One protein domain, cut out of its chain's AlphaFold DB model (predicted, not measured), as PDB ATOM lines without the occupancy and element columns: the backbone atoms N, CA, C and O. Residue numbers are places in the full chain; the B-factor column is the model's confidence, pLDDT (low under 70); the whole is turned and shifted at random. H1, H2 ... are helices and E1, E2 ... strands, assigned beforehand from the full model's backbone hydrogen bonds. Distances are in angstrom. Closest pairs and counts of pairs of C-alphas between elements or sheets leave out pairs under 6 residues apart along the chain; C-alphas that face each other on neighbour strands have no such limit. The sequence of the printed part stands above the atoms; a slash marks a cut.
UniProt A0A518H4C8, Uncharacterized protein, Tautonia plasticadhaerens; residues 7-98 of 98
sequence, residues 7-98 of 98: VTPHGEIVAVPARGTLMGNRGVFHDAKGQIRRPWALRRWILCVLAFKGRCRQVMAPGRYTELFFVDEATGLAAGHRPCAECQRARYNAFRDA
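AT A GLANCE: This is residues 7 to 98 of the 98 residues of an uncharacterized protein of Tautonia plasticadhaerens (UniProt A0A518H4C8). This domain has little regular structure: long loops, residues 7 to 21, 26 to 45 and 50 to 66, spread round a small antiparallel sheet, E2 E1 E3, with H1 over one face and H2 off at one end of the longest axis. The printed part has 92 residues, with three named strands, then two named helices; the class is mixed, with only 26 residues in named elements. It is compact, radius of gyration of the C-alphas 12.9 A, spanning 39 by 31 by 26 A.

IN THESE COORDINATES: E1, residues 22 to 25, 10.7 A long, begins at C-alpha (-16.614, 41.447, -24.489). E2 is residues 46 to 49, 10.1 A, and E3 67 to 70, 10.3 A. H1 is residues 73 to 78, 8.6 A; H2, 89 to 96, 10.7 A, ends at C-alpha (-15.008, 28.850, -10.465).

HOW THE PARTS SIT: E1 and E2 form an antiparallel hairpin at 144 degrees, N 48 and O 23 being 2.7 A apart, within hydrogen-bond range. E1 and E3 are antiparallel at 139 degrees, with N 24 and O 68 within range at 2.8 A. H1 is on the sheet, at a height of 9.4 A, over E1; its closest C-alphas to E3 are Gly 76 and Phe 70, 5.9 A. H2 is apart from H1 and the strands. In H1 and H2 every O i to N i+4 pair is within range.

THE WHOLE: The farthest C-alphas, Lys 33 and Asp 97, are 40.3 A apart. The printed part has no cut; links E1 to E2 and E2 to E3 are long. No printed residue is under 70 in pLDDT.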
ATOM      1  N   VAL A   7     -15.804  50.070 -19.499       98.25
ATOM      2  CA  VAL A   7     -15.415  49.823 -18.109       98.25
ATOM      3  C   VAL A   7     -13.898  49.754 -18.000       98.25
ATOM      4  O   VAL A   7     -13.264  49.065 -18.795       98.25
ATOM      5  N   THR A   8     -13.326  50.489 -17.047       98.25
ATOM      6  CA  THR A   8     -11.898  50.401 -16.697       98.25
ATOM      7  C   THR A   8     -11.645  49.191 -15.789       98.25
ATOM      8  O   THR A   8     -12.595  48.680 -15.190       98.25
ATOM      9  N   PRO A   9     -10.392  48.734 -15.612       98.31
ATOM     10  CA  PRO A   9     -10.080  47.660 -14.662       98.31
ATOM     11  C   PRO A   9     -10.516  47.970 -13.219       98.31
ATOM     12  O   PRO A   9     -10.870  47.063 -12.480       98.31
ATOM     13  N   HIS A  10     -10.584  49.252 -12.840       97.81
ATOM     14  CA  HIS A  10     -11.081  49.710 -11.534       97.81
ATOM     15  C   HIS A  10     -12.617  49.790 -11.457       97.81
ATOM     16  O   HIS A  10     -13.189  50.225 -10.460       97.81
ATOM     17  N   GLY A  11     -13.315  49.393 -12.522       96.88
ATOM     18  CA  GLY A  11     -14.768  49.371 -12.584       96.88
ATOM     19  C   GLY A  11     -15.422  50.715 -12.903       96.88
ATOM     20  O   GLY A  11     -16.651  50.808 -12.823       96.88
ATOM     21  N   GLU A  12     -14.668  51.738 -13.295       97.44
ATOM     22  CA  GLU A  12     -15.224  53.037 -13.672       97.44
ATOM     23  C   GLU A  12     -15.884  52.960 -15.047       97.44
ATOM     24  O   GLU A  12     -15.393  52.281 -15.947       97.44
ATOM     25  N   ILE A  13     -16.987  53.688 -15.230       97.56
ATOM     26  CA  ILE A  13     -17.695  53.727 -16.511       97.56
ATOM     27  C   ILE A  13     -17.302  54.998 -17.263       97.56
ATOM     28  O   ILE A  13     -17.581  56.107 -16.795       97.56
ATOM     29  N   VAL A  14     -16.697  54.846 -18.439       97.38
ATOM     30  CA  VAL A  14     -16.113  55.937 -19.235       97.38
ATOM     31  C   VAL A  14     -16.706  56.007 -20.647       97.38
ATOM     32  O   VAL A  14     -17.282  55.040 -21.158       97.38
ATOM     33  N   ALA A  15     -16.604  57.181 -21.271       97.38
ATOM     34  CA  ALA A  15     -17.081  57.458 -22.626       97.38
ATOM     35  C   ALA A  15     -15.892  57.548 -23.594       97.38
ATOM     36  O   ALA A  15     -15.388  58.630 -23.876       97.38
ATOM     37  N   VAL A  16     -15.442  56.398 -24.099       96.88
ATOM     38  CA  VAL A  16     -14.289  56.285 -25.014       96.88
ATOM     39  C   VAL A  16     -14.675  55.520 -26.290       96.88
ATOM     40  O   VAL A  16     -15.629  54.734 -26.261       96.88
ATOM     41  N   PRO A  17     -13.985  55.729 -27.429       96.38
ATOM     42  CA  PRO A  17     -14.373  55.129 -28.710       96.38
ATOM     43  C   PRO A  17     -14.080  53.624 -28.822       96.38
ATOM     44  O   PRO A  17     -14.609  52.981 -29.730       96.38
ATOM     45  N   ALA A  18     -13.284  53.047 -27.912       95.25
ATOM     46  CA  ALA A  18     -12.940  51.624 -27.912       95.25
ATOM     47  C   ALA A  18     -14.198  50.740 -28.013       95.25
ATOM     48  O   ALA A  18     -15.157  50.921 -27.262       95.25
ATOM     49  N   ARG A  19     -14.236  49.792 -28.956       92.88
ATOM     50  CA  ARG A  19     -15.427  48.946 -29.174       92.88
ATOM     51  C   ARG A  19     -15.610  47.886 -28.088       92.88
ATOM     52  O   ARG A  19     -16.737  47.658 -27.665       92.88
ATOM     53  N   GLY A  20     -14.506  47.318 -27.614       95.50
ATOM     54  CA  GLY A  20     -14.503  46.175 -26.710       95.50
ATOM     55  C   GLY A  20     -14.598  44.838 -27.445       95.50
ATOM     56  O   GLY A  20     -15.084  44.769 -28.572       95.50
ATOM     57  N   THR A  21     -14.109  43.784 -26.797       97.75
ATOM     58  CA  THR A  21     -14.144  42.388 -27.271       97.75
ATOM     59  C   THR A  21     -15.173  41.552 -26.509       97.75
ATOM     60  O   THR A  21     -15.640  40.527 -27.003       97.75
ATOM     61  N   LEU A  22     -15.580  42.030 -25.333       98.31
ATOM     62  CA  LEU A  22     -16.614  41.447 -24.489       98.31
ATOM     63  C   LEU A  22     -17.622  42.513 -24.081       98.31
ATOM     64  O   LEU A  22     -17.348  43.717 -24.091       98.31
ATOM     65  N   MET A  23     -18.789  42.045 -23.662       98.12
ATOM     66  CA  MET A  23     -19.794  42.889 -23.040       98.12
ATOM     67  C   MET A  23     -20.242  42.330 -21.698       98.12
ATOM     68  O   MET A  23     -19.958  41.188 -21.365       98.12
ATOM     69  N   GLY A  24     -20.988  43.102 -20.926       97.50
ATOM     70  CA  GLY A  24     -21.490  42.658 -19.637       97.50
ATOM     71  C   GLY A  24     -22.618  43.526 -19.126       97.50
ATOM     72  O   GLY A  24     -23.135  44.390 -19.835       97.50
ATOM     73  N   ASN A  25     -23.016  43.281 -17.883       97.06
ATOM     74  CA  ASN A  25     -24.071  44.050 -17.240       97.06
ATOM     75  C   ASN A  25     -23.694  44.440 -15.811       97.06
ATOM     76  O   ASN A  25     -22.840  43.812 -15.183       97.06
ATOM     77  N   ARG A  26     -24.397  45.452 -15.303       97.62
ATOM     78  CA  ARG A  26     -24.538  45.739 -13.868       97.62
ATOM     79  C   ARG A  26     -25.994  46.063 -13.497       97.62
ATOM     80  O   ARG A  26     -26.254  46.803 -12.554       97.62
ATOM     81  N   GLY A  27     -26.961  45.524 -14.245       97.31
ATOM     82  CA  GLY A  27     -28.400  45.793 -14.094       97.31
ATOM     83  C   GLY A  27     -28.912  47.016 -14.867       97.31
ATOM     84  O   GLY A  27     -28.254  47.480 -15.793       97.31
ATOM     85  N   VAL A  28     -30.101  47.517 -14.508       97.06
ATOM     86  CA  VAL A  28     -30.770  48.678 -15.138       97.06
ATOM     87  C   VAL A  28     -30.422  49.953 -14.357       97.06
ATOM     88  O   VAL A  28     -30.947  50.203 -13.265       97.06
ATOM     89  N   PHE A  29     -29.490  50.748 -14.884       96.75
ATOM     90  CA  PHE A  29     -28.966  51.930 -14.181       96.75
ATOM     91  C   PHE A  29     -28.701  53.147 -15.083       96.75
ATOM     92  O   PHE A  29     -28.046  54.100 -14.653       96.75
ATOM     93  N   HIS A  30     -29.233  53.132 -16.305       97.50
ATOM     94  CA  HIS A  30     -29.337  54.309 -17.162       97.50
ATOM     95  C   HIS A  30     -30.794  54.795 -17.228       97.50
ATOM     96  O   HIS A  30     -31.717  54.013 -17.000       97.50
ATOM     97  N   ASP A  31     -31.003  56.080 -17.504       96.50
ATOM     98  CA  ASP A  31     -32.335  56.642 -17.757       96.50
ATOM     99  C   ASP A  31     -32.759  56.518 -19.233       96.50
ATOM    100  O   ASP A  31     -32.006  56.026 -20.069       96.50
ATOM    101  N   ALA A  32     -33.947  57.017 -19.590       95.75
ATOM    102  CA  ALA A  32     -34.444  56.973 -20.969       95.75
ATOM    103  C   ALA A  32     -33.563  57.729 -21.991       95.75
ATOM    104  O   ALA A  32     -33.669  57.483 -23.189       95.75
ATOM    105  N   LYS A  33     -32.681  58.629 -21.531       94.31
ATOM    106  CA  LYS A  33     -31.712  59.365 -22.357       94.31
ATOM    107  C   LYS A  33     -30.348  58.661 -22.426       94.31
ATOM    108  O   LYS A  33     -29.417  59.191 -23.028       94.31
ATOM    109  N   GLY A  34     -30.201  57.488 -21.806       94.06
ATOM    110  CA  GLY A  34     -28.942  56.747 -21.742       94.06
ATOM    111  C   GLY A  34     -27.931  57.324 -20.746       94.06
ATOM    112  O   GLY A  34     -26.743  57.018 -20.838       94.06
ATOM    113  N   GLN A  35     -28.359  58.159 -19.798       95.88
ATOM    114  CA  GLN A  35     -27.475  58.726 -18.781       95.88
ATOM    115  C   GLN A  35     -27.378  57.789 -17.582       95.88
ATOM    116  O   GLN A  35     -28.391  57.367 -17.027       95.88
ATOM    117  N   ILE A  36     -26.152  57.482 -17.159       96.44
ATOM    118  CA  ILE A  36     -25.881  56.672 -15.968       96.44
ATOM    119  C   ILE A  36     -26.349  57.423 -14.715       96.44
ATOM    120  O   ILE A  36     -25.907  58.543 -14.470       96.44
ATOM    121  N   ARG A  37     -27.227  56.804 -13.915       96.88
ATOM    122  CA  ARG A  37     -27.803  57.408 -12.693       96.88
ATOM    123  C   ARG A  37     -27.260  56.826 -11.391       96.88
ATOM    124  O   ARG A  37     -27.388  57.445 -10.345       96.88
ATOM    125  N   ARG A  38     -26.663  55.640 -11.452       95.00
ATOM    126  CA  ARG A  38     -26.059  54.923 -10.319       95.00
ATOM    127  C   ARG A  38     -25.014  53.936 -10.844       95.00
ATOM    128  O   ARG A  38     -25.075  53.595 -12.025       95.00
ATOM    129  N   PRO A  39     -24.068  53.464 -10.019       91.81
ATOM    130  CA  PRO A  39     -22.958  52.653 -10.520       91.81
ATOM    131  C   PRO A  39     -23.355  51.198 -10.853       91.81
ATOM    132  O   PRO A  39     -22.706  50.561 -11.685       91.81
ATOM    133  N   TRP A  40     -24.435  50.679 -10.252       96.75
ATOM    134  CA  TRP A  40     -25.051  49.381 -10.565       96.75
ATOM    135  C   TRP A  40     -26.471  49.281  -9.980       96.75
ATOM    136  O   TRP A  40     -26.884  50.100  -9.161       96.75
ATOM    137  N   ALA A  41     -27.219  48.254 -10.392       96.44
ATOM    138  CA  ALA A  41     -28.547  47.897  -9.879       96.44
ATOM    139  C   ALA A  41     -28.661  46.424  -9.431       96.44
ATOM    140  O   ALA A  41     -29.703  46.004  -8.941       96.44
ATOM    141  N   LEU A  42     -27.608  45.621  -9.608       95.00
ATOM    142  CA  LEU A  42     -27.514  44.234  -9.133       95.00
ATOM    143  C   LEU A  42     -26.047  43.873  -8.872       95.00
ATOM    144  O   LEU A  42     -25.172  44.628  -9.281       95.00
ATOM    145  N   ARG A  43     -25.777  42.714  -8.248       91.31
ATOM    146  CA  ARG A  43     -24.410  42.198  -7.982       91.31
ATOM    147  C   ARG A  43     -23.984  41.005  -8.855       91.31
ATOM    148  O   ARG A  43     -22.837  40.591  -8.820       91.31
ATOM    149  N   ARG A  44     -24.893  40.434  -9.654       93.56
ATOM    150  CA  ARG A  44     -24.595  39.327 -10.588       93.56
ATOM    151  C   ARG A  44     -23.989  39.846 -11.896       93.56
ATOM    152  O   ARG A  44     -24.662  39.897 -12.925       93.56
ATOM    153  N   TRP A  45     -22.734  40.264 -11.832       97.69
ATOM    154  CA  TRP A  45     -21.998  40.836 -12.958       97.69
ATOM    155  C   TRP A  45     -21.363  39.741 -13.805       97.69
ATOM    156  O   TRP A  45     -20.610  38.908 -13.305       97.69
ATOM    157  N   ILE A  46     -21.695  39.724 -15.096       98.06
ATOM    158  CA  ILE A  46     -21.201  38.708 -16.030       98.06
ATOM    159  C   ILE A  46     -20.549  39.346 -17.251       98.06
ATOM    160  O   ILE A  46     -21.012  40.389 -17.715       98.06
ATOM    161  N   LEU A  47     -19.535  38.671 -17.787       98.38
ATOM    162  CA  LEU A  47     -18.949  38.904 -19.101       98.38
ATOM    163  C   LEU A  47     -19.575  37.945 -20.108       98.38
ATOM    164  O   LEU A  47     -19.588  36.729 -19.913       98.38
ATOM    165  N   CYS A  48     -20.060  38.483 -21.211       98.19
ATOM    166  CA  CYS A  48     -20.624  37.765 -22.336       98.19
ATOM    167  C   CYS A  48     -19.805  38.040 -23.596       98.19
ATOM    168  O   CYS A  48     -19.288  39.142 -23.787       98.19
ATOM    169  N   VAL A  49     -19.777  37.059 -24.497       98.19
ATOM    170  CA  VAL A  49     -19.330  37.280 -25.876       98.19
ATOM    171  C   VAL A  49     -20.302  38.213 -26.604       98.19
ATOM    172  O   VAL A  49     -21.487  38.292 -26.260       98.19
ATOM    173  N   LEU A  50     -19.805  38.911 -27.624       97.25
ATOM    174  CA  LEU A  50     -20.592  39.881 -28.390       97.25
ATOM    175  C   LEU A  50     -21.665  39.219 -29.268       97.25
ATOM    176  O   LEU A  50     -22.754  39.768 -29.418       97.25
ATOM    177  N   ALA A  51     -21.378  38.029 -29.804       97.00
ATOM    178  CA  ALA A  51     -22.275  37.278 -30.673       97.00
ATOM    179  C   ALA A  51     -22.590  35.907 -30.065       97.00
ATOM    180  O   ALA A  51     -21.699  35.096 -29.825       97.00
ATOM    181  N   PHE A  52     -23.871  35.645 -29.804       97.62
ATOM    182  CA  PHE A  52     -24.327  34.370 -29.255       97.62
ATOM    183  C   PHE A  52     -25.769  34.091 -29.673       97.62
ATOM    184  O   PHE A  52     -26.642  34.933 -29.447       97.62
ATOM    185  N   LYS A  53     -26.025  32.914 -30.266       97.50
ATOM    186  CA  LYS A  53     -27.362  32.458 -30.709       97.50
ATOM    187  C   LYS A  53     -28.135  33.495 -31.552       97.50
ATOM    188  O   LYS A  53     -29.336  33.654 -31.365       97.50
ATOM    189  N   GLY A  54     -27.450  34.271 -32.397       96.62
ATOM    190  CA  GLY A  54     -28.082  35.312 -33.225       96.62
ATOM    191  C   GLY A  54     -28.789  36.433 -32.444       96.62
ATOM    192  O   GLY A  54     -29.626  37.133 -33.003       96.62
ATOM    193  N   ARG A  55     -28.502  36.609 -31.144       94.50
ATOM    194  CA  ARG A  55     -29.178  37.614 -30.310       94.50
ATOM    195  C   ARG A  55     -28.776  39.034 -30.722       94.50
ATOM    196  O   ARG A  55     -27.637  39.436 -30.499       94.50
ATOM    197  N   CYS A  56     -29.749  39.816 -31.179       92.75
ATOM    198  CA  CYS A  56     -29.615  41.253 -31.419       92.75
ATOM    199  C   CYS A  56     -30.246  42.060 -30.274       92.75
ATOM    200  O   CYS A  56     -31.228  41.634 -29.666       92.75
ATOM    201  N   ARG A  57     -29.678  43.228 -29.956       90.19
ATOM    202  CA  ARG A  57     -30.215  44.138 -28.934       90.19
ATOM    203  C   ARG A  57     -29.883  45.588 -29.254       90.19
ATOM    204  O   ARG A  57     -28.805  45.883 -29.764       90.19
ATOM    205  N   GLN A  58     -30.796  46.485 -28.901       94.88
ATOM    206  CA  GLN A  58     -30.516  47.913 -28.873       94.88
ATOM    207  C   GLN A  58     -29.728  48.237 -27.604       94.88
ATOM    208  O   GLN A  58     -30.191  47.972 -26.497       94.88
ATOM    209  N   VAL A  59     -28.543  48.821 -27.776       95.25
ATOM    210  CA  VAL A  59     -27.679  49.225 -26.661       95.25
ATOM    211  C   VAL A  59     -28.351  50.328 -25.847       95.25
ATOM    212  O   VAL A  59     -28.706  51.369 -26.402       95.25
ATOM    213  N   MET A  60     -28.443  50.110 -24.535       95.94
ATOM    214  CA  MET A  60     -29.030  51.016 -23.546       95.94
ATOM    215  C   MET A  60     -30.471  51.397 -23.902       95.94
ATOM    216  O   MET A  60     -30.842  52.571 -23.904       95.94
ATOM    217  N   ALA A  61     -31.271  50.389 -24.259       96.62
ATOM    218  CA  ALA A  61     -32.706  50.558 -24.426       96.62
ATOM    219  C   ALA A  61     -33.369  50.884 -23.067       96.62
ATOM    220  O   ALA A  61     -33.093  50.186 -22.084       96.62
ATOM    221  N   PRO A  62     -34.276  51.878 -22.997       95.56
ATOM    222  CA  PRO A  62     -34.951  52.246 -21.754       95.56
ATOM    223  C   PRO A  62     -35.610  51.045 -21.061       95.56
ATOM    224  O   PRO A  62     -36.250  50.210 -21.699       95.56
ATOM    225  N   GLY A  63     -35.435  50.937 -19.741       95.12
ATOM    226  CA  GLY A  63     -35.996  49.838 -18.943       95.12
ATOM    227  C   GLY A  63     -35.311  48.476 -19.144       95.12
ATOM    228  O   GLY A  63     -35.748  47.482 -18.564       95.12
ATOM    229  N   ARG A  64     -34.234  48.401 -19.936       96.50
ATOM    230  CA  ARG A  64     -33.379  47.212 -20.063       96.50
ATOM    231  C   ARG A  64     -32.069  47.401 -19.306       96.50
ATOM    232  O   ARG A  64     -31.727  48.501 -18.873       96.50
ATOM    233  N   TYR A  65     -31.351  46.304 -19.072       96.12
ATOM    234  CA  TYR A  65     -30.051  46.396 -18.413       96.12
ATOM    235  C   TYR A  65     -29.099  47.253 -19.254       96.12
ATOM    236  O   TYR A  65     -29.187  47.279 -20.475       96.12
ATOM    237  N   THR A  66     -28.189  47.959 -18.597       97.44
ATOM    238  CA  THR A  66     -27.163  48.737 -19.287       97.44
ATOM    239  C   THR A  66     -26.093  47.786 -19.821       97.44
ATOM    240  O   THR A  66     -25.387  47.151 -19.028       97.44
ATOM    241  N   GLU A  67     -25.952  47.682 -21.141       97.38
ATOM    242  CA  GLU A  67     -24.828  46.986 -21.765       97.38
ATOM    243  C   GLU A  67     -23.525  47.742 -21.502       97.38
ATOM    244  O   GLU A  67     -23.383  48.910 -21.871       97.38
ATOM    245  N   LEU A  68     -22.563  47.053 -20.894       98.06
ATOM    246  CA  LEU A  68     -21.194  47.516 -20.686       98.06
ATOM    247  C   LEU A  68     -20.244  46.795 -21.639       98.06
ATOM    248  O   LEU A  68     -20.509  45.649 -21.985       98.06
ATOM    249  N   PHE A  69     -19.144  47.438 -22.027       98.31
ATOM    250  CA  PHE A  69     -18.150  46.898 -22.958       98.31
ATOM    251  C   PHE A  69     -16.743  46.953 -22.360       98.31
ATOM    252  O   PHE A  69     -16.370  47.935 -21.713       98.31
ATOM    253  N   PHE A  70     -15.968  45.901 -22.610       98.62
ATOM    254  CA  PHE A  70     -14.639  45.679 -22.039       98.62
ATOM    255  C   PHE A  70     -13.642  45.463 -23.170       98.62
ATOM    256  O   PHE A  70     -13.958  44.765 -24.136       98.62
ATOM    257  N   VAL A  71     -12.460  46.079 -23.079       97.69
ATOM    258  CA  VAL A  71     -11.416  45.938 -24.109       97.69
ATOM    259  C   VAL A  71     -10.912  44.495 -24.204       97.69
ATOM    260  O   VAL A  71     -10.710  44.000 -25.310       97.69
ATOM    261  N   ASP A  72     -10.853  43.790 -23.076       97.88
ATOM    262  CA  ASP A  72     -10.462  42.386 -22.959       97.88
ATOM    263  C   ASP A  72     -11.095  41.715 -21.722       97.88
ATOM    264  O   ASP A  72     -11.821  42.340 -20.939       97.88
ATOM    265  N   GLU A  73     -10.845  40.410 -21.571       97.69
ATOM    266  CA  GLU A  73     -11.289  39.615 -20.420       97.69
ATOM    267  C   GLU A  73     -10.647  40.096 -19.114       97.69
ATOM    268  O   GLU A  73     -11.358  40.249 -18.123       97.69
ATOM    269  N   ALA A  74      -9.349  40.414 -19.119       98.12
ATOM    270  CA  ALA A  74      -8.615  40.851 -17.929       98.12
ATOM    271  C   ALA A  74      -9.235  42.106 -17.293       98.12
ATOM    272  O   ALA A  74      -9.468  42.145 -16.085       98.12
ATOM    273  N   THR A  75      -9.598  43.093 -18.114       98.44
ATOM    274  CA  THR A  75     -10.309  44.305 -17.691       98.44
ATOM    275  C   THR A  75     -11.644  43.968 -17.035       98.44
ATOM    276  O   THR A  75     -12.002  44.547 -16.012       98.44
ATOM    277  N   GLY A  76     -12.395  43.032 -17.618       98.31
ATOM    278  CA  GLY A  76     -13.683  42.604 -17.082       98.31
ATOM    279  C   GLY A  76     -13.570  41.871 -15.748       98.31
ATOM    280  O   GLY A  76     -14.341  42.162 -14.832       98.31
ATOM    281  N   LEU A  77     -12.600  40.965 -15.625       98.25
ATOM    282  CA  LEU A  77     -12.326  40.239 -14.385       98.25
ATOM    283  C   LEU A  77     -11.896  41.200 -13.267       98.25
ATOM    284  O   LEU A  77     -12.472  41.165 -12.182       98.25
ATOM    285  N   ALA A  78     -10.964  42.116 -13.553       98.38
ATOM    286  CA  ALA A  78     -10.518  43.139 -12.605       98.38
ATOM    287  C   ALA A  78     -11.671  44.049 -12.141       98.38
ATOM    288  O   ALA A  78     -11.778  44.376 -10.961       98.38
ATOM    289  N   ALA A  79     -12.604  44.371 -13.044       98.06
ATOM    290  CA  ALA A  79     -13.796  45.161 -12.742       98.06
ATOM    291  C   ALA A  79     -14.875  44.408 -11.928       98.06
ATOM    292  O   ALA A  79     -15.957  44.969 -11.687       98.06
ATOM    293  N   GLY A  80     -14.607  43.159 -11.526       97.31
ATOM    294  CA  GLY A  80     -15.461  42.324 -10.681       97.31
ATOM    295  C   GLY A  80     -16.486  41.476 -11.437       97.31
ATOM    296  O   GLY A  80     -17.418  40.950 -10.824       97.31
ATOM    297  N   HIS A  81     -16.378  41.354 -12.763       98.31
ATOM    298  CA  HIS A  81     -17.262  40.493 -13.547       98.31
ATOM    299  C   HIS A  81     -16.692  39.081 -13.647       98.31
ATOM    300  O   HIS A  81     -15.493  38.891 -13.785       98.31
ATOM    301  N   ARG A  82     -17.570  38.079 -13.676       98.12
ATOM    302  CA  ARG A  82     -17.188  36.691 -13.987       98.12
ATOM    303  C   ARG A  82     -17.608  36.293 -15.402       98.12
ATOM    304  O   ARG A  82     -18.569  36.865 -15.922       98.12
ATOM    305  N   PRO A  83     -17.026  35.256 -16.022       98.50
ATOM    306  CA  PRO A  83     -17.542  34.737 -17.284       98.50
ATOM    307  C   PRO A  83     -19.007  34.278 -17.168       98.50
ATOM    308  O   PRO A  83     -19.461  33.757 -16.141       98.50
ATOM    309  N   CYS A  84     -19.792  34.502 -18.219       98.19
ATOM    310  CA  CYS A  84     -21.185  34.075 -18.293       98.19
ATOM    311  C   CYS A  84     -21.281  32.549 -18.393       98.19
ATOM    312  O   CYS A  84     -20.671  31.927 -19.258       98.19
ATOM    313  N   ALA A  85     -22.134  31.948 -17.565       98.12
ATOM    314  CA  ALA A  85     -22.330  30.500 -17.553       98.12
ATOM    315  C   ALA A  85     -23.046  29.974 -18.813       98.12
ATOM    316  O   ALA A  85     -22.980  28.785 -19.099       98.12
ATOM    317  N   GLU A  86     -23.738  30.833 -19.571       98.06
ATOM    318  CA  GLU A  86     -24.416  30.425 -20.806       98.06
ATOM    319  C   GLU A  86     -23.469  30.493 -22.008       98.06
ATOM    320  O   GLU A  86     -23.181  29.475 -22.629       98.06
ATOM    321  N   CYS A  87     -22.972  31.688 -22.338       98.19
ATOM    322  CA  CYS A  87     -22.214  31.900 -23.571       98.19
ATOM    323  C   CYS A  87     -20.700  31.699 -23.421       98.19
ATOM    324  O   CYS A  87     -19.990  31.747 -24.418       98.19
ATOM    325  N   GLN A  88     -20.201  31.506 -22.196       97.94
ATOM    326  CA  GLN A  88     -18.786  31.266 -21.900       97.94
ATOM    327  C   GLN A  88     -18.606  30.072 -20.947       97.94
ATOM    328  O   GLN A  88     -17.810  30.136 -20.015       97.94
ATOM    329  N   ARG A  89     -19.356  28.975 -21.144       98.19
ATOM    330  CA  ARG A  89     -19.416  27.843 -20.194       98.19
ATOM    331  C   ARG A  89     -18.040  27.326 -19.754       98.19
ATOM    332  O   ARG A  89     -17.827  27.163 -18.557       98.19
ATOM    333  N   ALA A  90     -17.119  27.099 -20.690       98.19
ATOM    334  CA  ALA A  90     -15.776  26.612 -20.369       98.19
ATOM    335  C   ALA A  90     -14.995  27.607 -19.487       98.19
ATOM    336  O   ALA A  90     -14.446  27.217 -18.462       98.19
ATOM    337  N   ARG A  91     -15.022  28.903 -19.833       98.06
ATOM    338  CA  ARG A  91     -14.387  29.980 -19.048       98.06
ATOM    339  C   ARG A  91     -15.019  30.125 -17.666       98.06
ATOM    340  O   ARG A  91     -14.316  30.339 -16.692       98.06
ATOM    341  N   TYR A  92     -16.341  29.987 -17.573       98.38
ATOM    342  CA  TYR A  92     -17.060  30.042 -16.301       98.38
ATOM    343  C   TYR A  92     -16.646  28.917 -15.351       98.38
ATOM    344  O   TYR A  92     -16.469  29.177 -14.165       98.38
ATOM    345  N   ASN A  93     -16.491  27.691 -15.858       98.44
ATOM    346  CA  ASN A  93     -16.018  26.576 -15.040       98.44
ATOM    347  C   ASN A  93     -14.577  26.833 -14.572       98.44
ATOM    348  O   ASN A  93     -14.340  26.817 -13.375       98.44
ATOM    349  N   ALA A  94     -13.672  27.214 -15.483       98.06
ATOM    350  CA  ALA A  94     -12.291  27.552 -15.129       98.06
ATOM    351  C   ALA A  94     -12.193  28.677 -14.081       98.06
ATOM    352  O   ALA A  94     -11.383  28.595 -13.172       98.06
ATOM    353  N   PHE A  95     -13.045  29.705 -14.172       96.94
ATOM    354  CA  PHE A  95     -13.099  30.794 -13.192       96.94
ATOM    355  C   PHE A  95     -13.568  30.336 -11.806       96.94
ATOM    356  O   PHE A  95     -13.156  30.903 -10.804       96.94
ATOM    357  N   ARG A  96     -14.482  29.364 -11.737       97.12
ATOM    358  CA  ARG A  96     -15.008  28.850 -10.465       97.12
ATOM    359  C   ARG A  96     -14.021  27.909  -9.774       97.12
ATOM    360  O   ARG A  96     -14.084  27.771  -8.560       97.12
ATOM    361  N   ASP A  97     -13.181  27.247 -10.560       97.12
ATOM    362  CA  ASP A  97     -12.231  26.248 -10.081       97.12
ATOM    363  C   ASP A  97     -10.855  26.870  -9.722       97.12
ATOM    364  O   ASP A  97      -9.960  26.143  -9.298       97.12
ATOM    365  N   ALA A  98     -10.693  28.191  -9.900       89.88
ATOM    366  CA  ALA A  98      -9.507  28.988  -9.558       89.88
ATOM    367  C   ALA A  98      -9.631  29.636  -8.171       89.88
ATOM    368  O   ALA A  98      -8.585  29.745  -7.493       89.88
TER     369      ALA A  98